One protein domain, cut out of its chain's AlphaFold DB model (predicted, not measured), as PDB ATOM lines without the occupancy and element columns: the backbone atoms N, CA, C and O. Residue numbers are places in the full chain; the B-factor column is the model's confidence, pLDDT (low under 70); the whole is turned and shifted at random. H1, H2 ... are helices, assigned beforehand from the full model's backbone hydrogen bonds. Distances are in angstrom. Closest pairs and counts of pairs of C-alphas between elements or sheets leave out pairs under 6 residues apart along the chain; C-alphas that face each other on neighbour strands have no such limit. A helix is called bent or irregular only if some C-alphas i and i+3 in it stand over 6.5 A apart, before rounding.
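What this domain is: This is residues 676 to 767 of the 767 residues of an uncharacterized protein of Puteibacter caeruleilacunae (UniProt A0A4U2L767). Three helices, H1, H3 and H6, lie side by side in a row with H3 in the middle, and they run the same way. On one side of this row H2 slants over the first part of H3, H4 stands across the end where H3 and H6 finish, and the short H5 lies more loosely beyond H2; the tail after H6, residues 758 to 767, folds back on the opposite side of the row. The printed part has 92 residues with six named helices, H1 to H6 in order along the chain, and no named strand, and its class is all helix. It is compact, with a radius of gyration of the C-alphas of 12.4 A, and rounded, spanning 35 by 30 by 28 A.

Where its parts are: H1 is residues 677 to 685, 14.2 A long, beginning at C-alpha 677 at (-58.643, -26.449, 13.088). It is neither bent nor irregular, but only just: C-alphas 679 and 682 are 6.2 A apart. H2 is residues 693 to 701, 12.0 A. H3 is residues 705 to 717, 18.1 A, with C-alpha 705 at (-52.461, -17.702, 17.495). H4 is residues 721 to 730, 14.7 A, and H5 is residues 733 to 737. H6, residues 744 to 757, is the longest at 20.9 A and ends at C-alpha 757 at (-34.414, -20.110, 18.478). H6 is irregular: C-alphas 745 and 748 are 7.4 A apart, and its line is a rough one.

How they stand to each other: H3 is the hub, touching three helices. H1 and H3 touch, with the C-alphas of Trp 678 and Glu 707 closest at 4.7 A, at a shallow tilt of 15 degrees, the same way. H3 and H6 touch, closest at the C-alphas of Glu 709 and Val 749, 5.3 A, at a shallow tilt of 23 degrees, the same way. H2 and H3 form a helical hairpin and only just touch, with 3 pairs of C-alphas within 8 A; H3 takes part with residues 707 to 711 alone. Their closest C-alphas are those of Val 699 and Trp 708, 6.9 A, at a steep tilt of 40 degrees, opposite ways. H4 touches H6 at residues 756 to 757 alone, about perpendicular at 75 degrees, with the C-alphas of Arg 721 and Ile 756 closest at 5.9 A. H3 and H4 are close but not clearly touching, closest at the C-alphas of Ile 715 and Arg 721, 6.3 A. H5 touches no helix; it is close to H2 but not clearly touching, the closest C-alphas being those of Ile 700 and Lys 736, 7.6 A. H1 and H6 are apart. Every O i to N i+4 pair is within hydrogen-bond range in H3, H4 and H5, against 4 of 5 in H2, 8 of 10 in H6 and 2 of 5 in H1, where 5 of 6 O i to N i+3 pairs are within range.

The domain as a whole: The two C-alphas farthest apart are those of His 687 and Asn 742, 34.9 A. The printed part has no cut and ends at Glu 767, the chain's last residue. The links H2 to H3, H3 to H4 and H4 to H5 are tight, H1 to H2 and H5 to H6 are short, and no link is long. The mean pLDDT of the printed part is 80.8, with residues 730 to 744 and 764 to 767 under 70.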
ATOM      1  N   GLU A 676     -61.531 -25.149  15.909       89.69
ATOM      2  CA  GLU A 676     -60.808 -26.355  16.304       89.69
ATOM      3  C   GLU A 676     -59.772 -26.815  15.275       89.69
ATOM      4  O   GLU A 676     -59.171 -27.870  15.471       89.69
ATOM      5  N   ARG A 677     -59.527 -26.050  14.198       92.38
ATOM      6  CA  ARG A 677     -58.643 -26.449  13.088       92.38
ATOM      7  C   ARG A 677     -57.248 -26.905  13.532       92.38
ATOM      8  O   ARG A 677     -56.699 -27.850  12.968       92.38
ATOM      9  N   TRP A 678     -56.725 -26.334  14.617       91.25
ATOM     10  CA  TRP A 678     -55.472 -26.748  15.261       91.25
ATOM     11  C   TRP A 678     -55.410 -28.246  15.626       91.25
ATOM     12  O   TRP A 678     -54.319 -28.812  15.655       91.25
ATOM     13  N   LYS A 679     -56.549 -28.930  15.844       93.25
ATOM     14  CA  LYS A 679     -56.614 -30.379  16.147       93.25
ATOM     15  C   LYS A 679     -56.060 -31.265  15.026       93.25
ATOM     16  O   LYS A 679     -55.792 -32.444  15.262       93.25
ATOM     17  N   MET A 680     -55.875 -30.723  13.824       94.25
ATOM     18  CA  MET A 680     -55.220 -31.430  12.723       94.25
ATOM     19  C   MET A 680     -53.713 -31.609  12.964       94.25
ATOM     20  O   MET A 680     -53.154 -32.634  12.581       94.25
ATOM     21  N   LEU A 681     -53.057 -30.661  13.642       94.38
ATOM     22  CA  LEU A 681     -51.598 -30.644  13.809       94.38
ATOM     23  C   LEU A 681     -51.069 -31.823  14.645       94.38
ATOM     24  O   LEU A 681     -50.139 -32.482  14.178       94.38
ATOM     25  N   PRO A 682     -51.674 -32.205  15.792       91.50
ATOM     26  CA  PRO A 682     -51.265 -33.416  16.507       91.50
ATOM     27  C   PRO A 682     -51.392 -34.688  15.658       91.50
ATOM     28  O   PRO A 682     -50.590 -35.610  15.783       91.50
ATOM     29  N   LYS A 683     -52.391 -34.755  14.763       91.75
ATOM     30  CA  LYS A 683     -52.560 -35.907  13.865       91.75
ATOM     31  C   LYS A 683     -51.448 -35.977  12.828       91.75
ATOM     32  O   LYS A 683     -50.925 -37.061  12.620       91.75
ATOM     33  N   ILE A 684     -51.046 -34.845  12.254       94.44
ATOM     34  CA  ILE A 684     -49.879 -34.751  11.363       94.44
ATOM     35  C   ILE A 684     -48.579 -35.101  12.094       94.44
ATOM     36  O   ILE A 684     -47.751 -35.833  11.554       94.44
ATOM     37  N   SER A 685     -48.426 -34.639  13.338       91.50
ATOM     38  CA  SER A 685     -47.275 -34.949  14.192       91.50
ATOM     39  C   SER A 685     -47.062 -36.442  14.385       91.50
ATOM     40  O   SER A 685     -45.935 -36.907  14.285       91.50
ATOM     41  N   ASN A 686     -48.138 -37.205  14.591       89.62
ATOM     42  CA  ASN A 686     -48.061 -38.658  14.776       89.62
ATOM     43  C   ASN A 686     -47.523 -39.426  13.556       89.62
ATOM     44  O   ASN A 686     -47.203 -40.604  13.690       89.62
ATOM     45  N   HIS A 687     -47.463 -38.785  12.384       90.19
ATOM     46  CA  HIS A 687     -46.900 -39.346  11.151       90.19
ATOM     47  C   HIS A 687     -45.554 -38.715  10.779       90.19
ATOM     48  O   HIS A 687     -45.057 -38.939   9.682       90.19
ATOM     49  N   ASP A 688     -44.982 -37.904  11.667       90.25
ATOM     50  CA  ASP A 688     -43.723 -37.188  11.472       90.25
ATOM     51  C   ASP A 688     -43.695 -36.131  10.355       90.25
ATOM     52  O   ASP A 688     -42.626 -35.664   9.973       90.25
ATOM     53  N   LEU A 689     -44.858 -35.640   9.917       93.44
ATOM     54  CA  LEU A 689     -44.986 -34.756   8.745       93.44
ATOM     55  C   LEU A 689     -45.049 -33.248   9.059       93.44
ATOM     56  O   LEU A 689     -45.348 -32.449   8.174       93.44
ATOM     57  N   LEU A 690     -44.794 -32.830  10.305       91.19
ATOM     58  CA  LEU A 690     -44.917 -31.418  10.715       91.19
ATOM     59  C   LEU A 690     -44.007 -30.463   9.936       91.19
ATOM     60  O   LEU A 690     -44.406 -29.336   9.665       91.19
ATOM     61  N   THR A 691     -42.804 -30.911   9.584       89.38
ATOM     62  CA  THR A 691     -41.769 -30.106   8.921       89.38
ATOM     63  C   THR A 691     -41.815 -30.217   7.396       89.38
ATOM     64  O   THR A 691     -40.892 -29.786   6.716       89.38
ATOM     65  N   CYS A 692     -42.887 -30.776   6.826       89.62
ATOM     66  CA  CYS A 692     -43.087 -30.781   5.380       89.62
ATOM     67  C   CYS A 692     -43.570 -29.410   4.877       89.62
ATOM     68  O   CYS A 692     -44.494 -28.830   5.454       89.62
ATOM     69  N   ASP A 693     -43.045 -28.951   3.735       85.62
ATOM     70  CA  ASP A 693     -43.360 -27.644   3.128       85.62
ATOM     71  C   ASP A 693     -44.862 -27.355   3.039       85.62
ATOM     72  O   ASP A 693     -45.319 -26.265   3.384       85.62
ATOM     73  N   LYS A 694     -45.665 -28.352   2.642       88.06
ATOM     74  CA  LYS A 694     -47.127 -28.219   2.549       88.06
ATOM     75  C   LYS A 694     -47.788 -27.864   3.883       88.06
ATOM     76  O   LYS A 694     -48.744 -27.089   3.898       88.06
ATOM     77  N   VAL A 695     -47.313 -28.422   4.995       90.19
ATOM     78  CA  VAL A 695     -47.845 -28.117   6.334       90.19
ATOM     79  C   VAL A 695     -47.403 -26.722   6.744       90.19
ATOM     80  O   VAL A 695     -48.232 -25.892   7.120       90.19
ATOM     81  N   ILE A 696     -46.115 -26.438   6.572       86.56
ATOM     82  CA  ILE A 696     -45.492 -25.173   6.952       86.56
ATOM     83  C   ILE A 696     -46.145 -23.993   6.237       86.56
ATOM     84  O   ILE A 696     -46.561 -23.055   6.902       86.56
ATOM     85  N   VAL A 697     -46.306 -24.036   4.912       85.62
ATOM     86  CA  VAL A 697     -46.923 -22.939   4.140       85.62
ATOM     87  C   VAL A 697     -48.338 -22.627   4.650       85.62
ATOM     88  O   VAL A 697     -48.731 -21.462   4.775       85.62
ATOM     89  N   ASN A 698     -49.107 -23.659   5.004       88.31
ATOM     90  CA  ASN A 698     -50.473 -23.518   5.510       88.31
ATOM     91  C   ASN A 698     -50.534 -23.004   6.962       88.31
ATOM     92  O   ASN A 698     -51.410 -22.198   7.285       88.31
ATOM     93  N   VAL A 699     -49.608 -23.417   7.833       87.44
ATOM     94  CA  VAL A 699     -49.504 -22.889   9.206       87.44
ATOM     95  C   VAL A 699     -48.971 -21.462   9.187       87.44
ATOM     96  O   VAL A 699     -49.582 -20.583   9.792       87.44
ATOM     97  N   ILE A 700     -47.897 -21.206   8.427       82.94
ATOM     98  CA  ILE A 700     -47.314 -19.876   8.266       82.94
ATOM     99  C   ILE A 700     -48.390 -18.923   7.804       82.94
ATOM    100  O   ILE A 700     -48.525 -17.881   8.420       82.94
ATOM    101  N   SER A 701     -49.188 -19.260   6.789       81.00
ATOM    102  CA  SER A 701     -50.259 -18.386   6.293       81.00
ATOM    103  C   SER A 701     -51.403 -18.152   7.292       81.00
ATOM    104  O   SER A 701     -52.100 -17.147   7.154       81.00
ATOM    105  N   SER A 702     -51.532 -18.947   8.360       83.56
ATOM    106  CA  SER A 702     -52.553 -18.752   9.393       83.56
ATOM    107  C   SER A 702     -52.377 -17.460  10.203       83.56
ATOM    108  O   SER A 702     -51.260 -17.033  10.504       83.56
ATOM    109  N   CYS A 703     -53.508 -16.854  10.571       80.38
ATOM    110  CA  CYS A 703     -53.615 -15.693  11.460       80.38
ATOM    111  C   CYS A 703     -54.235 -16.052  12.826       80.38
ATOM    112  O   CYS A 703     -54.695 -15.160  13.536       80.38
ATOM    113  N   ASN A 704     -54.298 -17.341  13.176       84.31
ATOM    114  CA  ASN A 704     -54.848 -17.824  14.441       84.31
ATOM    115  C   ASN A 704     -53.704 -18.169  15.419       84.31
ATOM    116  O   ASN A 704     -52.967 -19.117  15.134       84.31
ATOM    117  N   PRO A 705     -53.553 -17.456  16.553       84.00
ATOM    118  CA  PRO A 705     -52.461 -17.702  17.495       84.00
ATOM    119  C   PRO A 705     -52.483 -19.132  18.045       84.00
ATOM    120  O   PRO A 705     -51.448 -19.782  18.065       84.00
ATOM    121  N   LEU A 706     -53.657 -19.699  18.341       87.50
ATOM    122  CA  LEU A 706     -53.769 -21.058  18.886       87.50
ATOM    123  C   LEU A 706     -53.216 -22.141  17.938       87.50
ATOM    124  O   LEU A 706     -52.665 -23.147  18.381       87.50
ATOM    125  N   GLU A 707     -53.350 -21.958  16.623       89.44
ATOM    126  CA  GLU A 707     -52.769 -22.886  15.640       89.44
ATOM    127  C   GLU A 707     -51.239 -22.831  15.655       89.44
ATOM    128  O   GLU A 707     -50.581 -23.868  15.563       89.44
ATOM    129  N   TRP A 708     -50.684 -21.632  15.825       88.00
ATOM    130  CA  TRP A 708     -49.251 -21.403  15.965       88.00
ATOM    131  C   TRP A 708     -48.699 -21.969  17.269       88.00
ATOM    132  O   TRP A 708     -47.697 -22.681  17.243       88.00
ATOM    133  N   GLU A 709     -49.371 -21.715  18.391       89.12
ATOM    134  CA  GLU A 709     -48.994 -22.254  19.699       89.12
ATOM    135  C   GLU A 709     -48.924 -23.780  19.664       89.12
ATOM    136  O   GLU A 709     -47.925 -24.373  20.070       89.12
ATOM    137  N   LYS A 710     -49.957 -24.430  19.111       90.62
ATOM    138  CA  LYS A 710     -49.986 -25.892  18.996       90.62
ATOM    139  C   LYS A 710     -48.919 -26.420  18.044       90.62
ATOM    140  O   LYS A 710     -48.303 -27.431  18.361       90.62
ATOM    141  N   TYR A 711     -48.667 -25.756  16.918       91.69
ATOM    142  CA  TYR A 711     -47.600 -26.161  16.000       91.69
ATOM    143  C   TYR A 711     -46.215 -26.085  16.659       91.69
ATOM    144  O   TYR A 711     -45.483 -27.071  16.663       91.69
ATOM    145  N   LEU A 712     -45.869 -24.940  17.252       89.81
ATOM    146  CA  LEU A 712     -44.562 -24.722  17.877       89.81
ATOM    147  C   LEU A 712     -44.362 -25.604  19.113       89.81
ATOM    148  O   LEU A 712     -43.274 -26.147  19.302       89.81
ATOM    149  N   GLY A 713     -45.416 -25.804  19.910       90.00
ATOM    150  CA  GLY A 713     -45.414 -26.765  21.011       90.00
ATOM    151  C   GLY A 713     -45.072 -28.176  20.526       90.00
ATOM    152  O   GLY A 713     -44.154 -28.795  21.052       90.00
ATOM    153  N   LEU A 714     -45.711 -28.649  19.451       90.94
ATOM    154  CA  LEU A 714     -45.411 -29.967  18.876       90.94
ATOM    155  C   LEU A 714     -43.990 -30.061  18.290       90.94
ATOM    156  O   LEU A 714     -43.365 -31.116  18.386       90.94
ATOM    157  N   ILE A 715     -43.447 -28.985  17.708       90.88
ATOM    158  CA  ILE A 715     -42.042 -28.935  17.255       90.88
ATOM    159  C   ILE A 715     -41.079 -29.125  18.434       90.88
ATOM    160  O   ILE A 715     -40.085 -29.846  18.308       90.88
ATOM    161  N   LEU A 716     -41.376 -28.507  19.580       88.81
ATOM    162  CA  LEU A 716     -40.598 -28.661  20.809       88.81
ATOM    163  C   LEU A 716     -40.732 -30.073  21.391       88.81
ATOM    164  O   LEU A 716     -39.714 -30.687  21.703       88.81
ATOM    165  N   GLU A 717     -41.954 -30.604  21.478       88.06
ATOM    166  CA  GLU A 717     -42.246 -31.953  21.992       88.06
ATOM    167  C   GLU A 717     -41.609 -33.064  21.142       88.06
ATOM    168  O   GLU A 717     -41.120 -34.053  21.681       88.06
ATOM    169  N   THR A 718     -41.573 -32.898  19.816       86.19
ATOM    170  CA  THR A 718     -40.980 -33.873  18.877       86.19
ATOM    171  C   THR A 718     -39.503 -33.611  18.563       86.19
ATOM    172  O   THR A 718     -38.927 -34.282  17.709       86.19
ATOM    173  N   ASN A 719     -38.873 -32.655  19.254       85.56
ATOM    174  CA  ASN A 719     -37.470 -32.261  19.094       85.56
ATOM    175  C   ASN A 719     -37.062 -31.868  17.654       85.56
ATOM    176  O   ASN A 719     -35.912 -32.039  17.250       85.56
ATOM    177  N   LYS A 720     -37.978 -31.274  16.878       87.00
ATOM    178  CA  LYS A 720     -37.741 -30.825  15.486       87.00
ATOM    179  C   LYS A 720     -37.195 -29.394  15.398       87.00
ATOM    180  O   LYS A 720     -37.449 -28.666  14.438       87.00
ATOM    181  N   ARG A 721     -36.441 -28.964  16.419       87.50
ATOM    182  CA  ARG A 721     -35.911 -27.591  16.548       87.50
ATOM    183  C   ARG A 721     -34.977 -27.222  15.393       87.50
ATOM    184  O   ARG A 721     -35.060 -26.112  14.875       87.50
ATOM    185  N   VAL A 722     -34.096 -28.147  15.002       85.88
ATOM    186  CA  VAL A 722     -33.116 -27.939  13.921       85.88
ATOM    187  C   VAL A 722     -33.827 -27.730  12.586       85.88
ATOM    188  O   VAL A 722     -33.558 -26.741  11.908       85.88
ATOM    189  N   ASP A 723     -34.785 -28.597  12.264       84.50
ATOM    190  CA  ASP A 723     -35.581 -28.507  11.038       84.50
ATOM    191  C   ASP A 723     -36.324 -27.169  10.970       84.50
ATOM    192  O   ASP A 723     -36.224 -26.443   9.981       84.50
ATOM    193  N   PHE A 724     -37.004 -26.782  12.055       86.12
ATOM    194  CA  PHE A 724     -37.720 -25.508  12.122       86.12
ATOM    195  C   PHE A 724     -36.792 -24.295  11.928       86.12
ATOM    196  O   PHE A 724     -37.153 -23.356  11.217       86.12
ATOM    197  N   LYS A 725     -35.581 -24.316  12.505       84.94
ATOM    198  CA  LYS A 725     -34.571 -23.258  12.311       84.94
ATOM    199  C   LYS A 725     -34.105 -23.142  10.858       84.94
ATOM    200  O   LYS A 725     -33.814 -22.035  10.415       84.94
ATOM    201  N   LEU A 726     -33.999 -24.256  10.133       82.12
ATOM    202  CA  LEU A 726     -33.643 -24.251   8.708       82.12
ATOM    203  C   LEU A 726     -34.775 -23.650   7.870       82.12
ATOM    204  O   LEU A 726     -34.551 -22.696   7.128       82.12
ATOM    205  N   ILE A 727     -36.006 -24.103   8.104       78.69
ATOM    206  CA  ILE A 727     -37.218 -23.594   7.445       78.69
ATOM    207  C   ILE A 727     -37.375 -22.078   7.643       78.69
ATOM    208  O   ILE A 727     -37.682 -21.344   6.705       78.69
ATOM    209  N   GLN A 728     -37.142 -21.592   8.865       77.31
ATOM    210  CA  GLN A 728     -37.257 -20.174   9.209       77.31
ATOM    211  C   GLN A 728     -36.243 -19.286   8.468       77.31
ATOM    212  O   GLN A 728     -36.520 -18.104   8.266       77.31
ATOM    213  N   LYS A 729     -35.093 -19.840   8.055       74.50
ATOM    214  CA  LYS A 729     -34.083 -19.137   7.245       74.50
ATOM    215  C   LYS A 729     -34.426 -19.118   5.755       74.50
ATOM    216  O   LYS A 729     -34.053 -18.166   5.075       74.50
ATOM    217  N   GLU A 730     -35.094 -20.156   5.256       69.81
ATOM    218  CA  GLU A 730     -35.397 -20.339   3.828       69.81
ATOM    219  C   GLU A 730     -36.713 -19.677   3.400       69.81
ATOM    220  O   GLU A 730     -36.824 -19.164   2.287       69.81
ATOM    221  N   MET A 731     -37.712 -19.645   4.282       63.56
ATOM    222  CA  MET A 731     -38.984 -18.965   4.042       63.56
ATOM    223  C   MET A 731     -38.932 -17.531   4.581       63.56
ATOM    224  O   MET A 731     -38.281 -17.283   5.592       63.56
ATOM    225  N   SER A 732     -39.645 -16.575   3.963       59.75
ATOM    226  CA  SER A 732     -39.730 -15.154   4.374       59.75
ATOM    227  C   SER A 732     -40.481 -14.928   5.704       59.75
ATOM    228  O   SER A 732     -41.292 -14.020   5.883       59.75
ATOM    229  N   PHE A 733     -40.183 -15.760   6.698       64.12
ATOM    230  CA  PHE A 733     -40.745 -15.804   8.039       64.12
ATOM    231  C   PHE A 733     -40.615 -14.462   8.771       64.12
ATOM    232  O   PHE A 733     -41.504 -14.074   9.526       64.12
ATOM    233  N   ALA A 734     -39.541 -13.717   8.486       58.84
ATOM    234  CA  ALA A 734     -39.283 -12.383   9.022       58.84
ATOM    235  C   ALA A 734     -40.365 -11.346   8.652       58.84
ATOM    236  O   ALA A 734     -40.575 -10.387   9.397       58.84
ATOM    237  N   GLU A 735     -41.074 -11.519   7.530       61.56
ATOM    238  CA  GLU A 735     -42.174 -10.633   7.120       61.56
ATOM    239  C   GLU A 735     -43.459 -10.942   7.897       61.56
ATOM    240  O   GLU A 735     -44.109 -10.027   8.402       61.56
ATOM    241  N   LYS A 736     -43.770 -12.228   8.096       63.78
ATOM    242  CA  LYS A 736     -44.879 -12.696   8.945       63.78
ATOM    243  C   LYS A 736     -44.670 -12.352  10.420       63.78
ATOM    244  O   LYS A 736     -45.626 -11.973  11.091       63.78
ATOM    245  N   GLN A 737     -43.426 -12.386  10.903       62.75
ATOM    246  CA  GLN A 737     -43.075 -12.032  12.282       62.75
ATOM    247  C   GLN A 737     -43.409 -10.572  12.630       62.75
ATOM    248  O   GLN A 737     -43.683 -10.250  13.786       62.75
ATOM    249  N   LYS A 738     -43.467  -9.681  11.628       61.44
ATOM    250  CA  LYS A 738     -43.933  -8.294  11.806       61.44
ATOM    251  C   LYS A 738     -45.442  -8.200  12.058       61.44
ATOM    252  O   LYS A 738     -45.865  -7.230  12.677       61.44
ATOM    253  N   CYS A 739     -46.241  -9.186  11.637       59.00
ATOM    254  CA  CYS A 739     -47.692  -9.226  11.866       59.00
ATOM    255  C   CYS A 739     -48.084  -9.658  13.291       59.00
ATOM    256  O   CYS A 739     -49.238  -9.468  13.668       59.00
ATOM    257  N   PHE A 740     -47.156 -10.232  14.065       62.44
ATOM    258  CA  PHE A 740     -47.383 -10.643  15.460       62.44
ATOM    259  C   PHE A 740     -47.243  -9.476  16.448       62.44
ATOM    260  O   PHE A 740     -47.841  -9.492  17.522       62.44
ATOM    261  N   LYS A 741     -46.516  -8.421  16.055       54.16
ATOM    262  CA  LYS A 741     -46.292  -7.243  16.893       54.16
ATOM    263  C   LYS A 741     -47.597  -6.463  17.086       54.16
ATOM    264  O   LYS A 741     -48.212  -6.039  16.108       54.16
ATOM    265  N   ASN A 742     -47.950  -6.223  18.352       54.25
ATOM    266  CA  ASN A 742     -49.081  -5.419  18.859       54.25
ATOM    267  C   ASN A 742     -50.409  -6.154  19.153       54.25
ATOM    268  O   ASN A 742     -51.461  -5.514  19.132       54.25
ATOM    269  N   ARG A 743     -50.405  -7.460  19.464       60.78
ATOM    270  CA  ARG A 743     -51.602  -8.168  19.975       60.78
ATOM    271  C   ARG A 743     -51.255  -9.033  21.194       60.78
ATOM    272  O   ARG A 743     -50.381  -9.886  21.086       60.78
ATOM    273  N   GLU A 744     -51.946  -8.837  22.323       63.97
ATOM    274  CA  GLU A 744     -51.732  -9.610  23.568       63.97
ATOM    275  C   GLU A 744     -51.851 -11.131  23.342       63.97
ATOM    276  O   GLU A 744     -51.059 -11.903  23.889       63.97
ATOM    277  N   ASP A 745     -52.748 -11.541  22.436       70.25
ATOM    278  CA  ASP A 745     -53.031 -12.938  22.075       70.25
ATOM    279  C   ASP A 745     -51.855 -13.700  21.420       70.25
ATOM    280  O   ASP A 745     -51.974 -14.895  21.175       70.25
ATOM    281  N   TRP A 746     -50.737 -13.039  21.082       80.81
ATOM    282  CA  TRP A 746     -49.567 -13.662  20.428       80.81
ATOM    283  C   TRP A 746     -48.339 -13.793  21.339       80.81
ATOM    284  O   TRP A 746     -47.336 -14.386  20.938       80.81
ATOM    285  N   SER A 747     -48.416 -13.284  22.569       81.31
ATOM    286  CA  SER A 747     -47.308 -13.291  23.537       81.31
ATOM    287  C   SER A 747     -46.748 -14.696  23.809       81.31
ATOM    288  O   SER A 747     -45.531 -14.881  23.893       81.31
ATOM    289  N   HIS A 748     -47.611 -15.715  23.874       83.56
ATOM    290  CA  HIS A 748     -47.187 -17.103  24.062       83.56
ATOM    291  C   HIS A 748     -46.478 -17.674  22.821       83.56
ATOM    292  O   HIS A 748     -45.454 -18.345  22.950       83.56
ATOM    293  N   VAL A 749     -46.952 -17.353  21.611       84.56
ATOM    294  CA  VAL A 749     -46.292 -17.735  20.348       84.56
ATOM    295  C   VAL A 749     -44.877 -17.160  20.283       84.56
ATOM    296  O   VAL A 749     -43.936 -17.885  19.961       84.56
ATOM    297  N   GLU A 750     -44.698 -15.882  20.634       83.31
ATOM    298  CA  GLU A 750     -43.379 -15.235  20.662       83.31
ATOM    299  C   GLU A 750     -42.424 -15.923  21.645       83.31
ATOM    300  O   GLU A 750     -41.264 -16.174  21.304       83.31
ATOM    301  N   ARG A 751     -42.922 -16.309  22.827       84.19
ATOM    302  CA  ARG A 751     -42.154 -17.072  23.821       84.19
ATOM    303  C   ARG A 751     -41.737 -18.445  23.290       84.19
ATOM    304  O   ARG A 751     -40.580 -18.822  23.454       84.19
ATOM    305  N   LEU A 752     -42.635 -19.187  22.636       87.06
ATOM    306  CA  LEU A 752     -42.304 -20.494  22.050       87.06
ATOM    307  C   LEU A 752     -41.257 -20.371  20.932       87.06
ATOM    308  O   LEU A 752     -40.337 -21.187  20.868       87.06
ATOM    309  N   ILE A 753     -41.342 -19.332  20.093       85.88
ATOM    310  CA  ILE A 753     -40.317 -19.039  19.076       85.88
ATOM    311  C   ILE A 753     -38.969 -18.748  19.744       85.88
ATOM    312  O   ILE A 753     -37.961 -19.319  19.336       85.88
ATOM    313  N   ASP A 754     -38.933 -17.899  20.773       85.06
ATOM    314  CA  ASP A 754     -37.708 -17.574  21.517       85.06
ATOM    315  C   ASP A 754     -37.063 -18.822  22.142       85.06
ATOM    316  O   ASP A 754     -35.848 -19.011  22.036       85.06
ATOM    317  N   ILE A 755     -37.875 -19.719  22.714       86.06
ATOM    318  CA  ILE A 755     -37.406 -20.997  23.261       86.06
ATOM    319  C   ILE A 755     -36.750 -21.856  22.173       86.06
ATOM    320  O   ILE A 755     -35.657 -22.380  22.394       86.06
ATOM    321  N   ILE A 756     -37.381 -21.985  20.999       86.62
ATOM    322  CA  ILE A 756     -36.826 -22.761  19.880       86.62
ATOM    323  C   ILE A 756     -35.532 -22.116  19.374       86.62
ATOM    324  O   ILE A 756     -34.529 -22.806  19.213       86.62
ATOM    325  N   MET A 757     -35.532 -20.804  19.124       83.81
ATOM    326  CA  MET A 757     -34.414 -20.110  18.478       83.81
ATOM    327  C   MET A 757     -33.163 -20.065  19.354       83.81
ATOM    328  O   MET A 757     -32.070 -20.337  18.856       83.81
ATOM    329  N   ASN A 758     -33.332 -19.799  20.650       85.56
ATOM    330  CA  ASN A 758     -32.241 -19.676  21.618       85.56
ATOM    331  C   ASN A 758     -31.941 -20.980  22.377       85.56
ATOM    332  O   ASN A 758     -31.240 -20.946  23.383       85.56
ATOM    333  N   ASP A 759     -32.491 -22.111  21.916       82.62
ATOM    334  CA  ASP A 759     -32.320 -23.443  22.511       82.62
ATOM    335  C   ASP A 759     -32.608 -23.492  24.022       82.62
ATOM    336  O   ASP A 759     -31.993 -24.254  24.767       82.62
ATOM    337  N   LYS A 760     -33.585 -22.703  24.487       84.44
ATOM    338  CA  LYS A 760     -33.974 -22.682  25.903       84.44
ATOM    339  C   LYS A 760     -34.690 -23.983  26.282       84.44
ATOM    340  O   LYS A 760     -35.264 -24.681  25.435       84.44
ATOM    341  N   GLU A 761     -34.649 -24.315  27.568       78.62
ATOM    342  CA  GLU A 761     -35.343 -25.480  28.114       78.62
ATOM    343  C   GLU A 761     -36.866 -25.304  27.984       78.62
ATOM    344  O   GLU A 761     -37.407 -24.234  28.268       78.62
ATOM    345  N   PHE A 762     -37.555 -26.349  27.512       77.56
ATOM    346  CA  PHE A 762     -39.014 -26.382  27.398       77.56
ATOM    347  C   PHE A 762     -39.559 -27.437  28.357       77.56
ATOM    348  O   PHE A 762     -39.265 -28.621  28.194       77.56
ATOM    349  N   ILE A 763     -40.340 -27.009  29.349       71.06
ATOM    350  CA  ILE A 763     -40.950 -27.892  30.346       71.06
ATOM    351  C   ILE A 763     -42.429 -28.059  29.990       71.06
ATOM    352  O   ILE A 763     -43.198 -27.101  29.997       71.06
ATOM    353  N   LEU A 764     -42.828 -29.293  29.678       59.09
ATOM    354  CA  LEU A 764     -44.227 -29.654  29.449       59.09
ATOM    355  C   LEU A 764     -45.065 -29.377  30.709       59.09
ATOM    356  O   LEU A 764     -44.772 -29.912  31.775       59.09
ATOM    357  N   GLY A 765     -46.125 -28.571  30.581       53.84
ATOM    358  CA  GLY A 765     -47.080 -28.297  31.664       53.84
ATOM    359  C   GLY A 765     -46.680 -27.193  32.649       53.84
ATOM    360  O   GLY A 765     -47.308 -27.070  33.699       53.84
ATOM    361  N   SER A 766     -45.657 -26.383  32.350       52.09
ATOM    362  CA  SER A 766     -45.483 -25.102  33.043       52.09
ATOM    363  C   SER A 766     -46.498 -24.090  32.485       52.09
ATOM    364  O   SER A 766     -46.179 -23.394  31.520       52.09
ATOM    365  N   GLU A 767     -47.678 -24.079  33.124       43.56
ATOM    366  CA  GLU A 767     -48.975 -23.408  32.843       43.56
ATOM    367  C   GLU A 767     -50.094 -24.352  32.378       43.56
ATOM    368  O   GLU A 767     -50.054 -24.861  31.233       43.56
TER     369      GLU A 767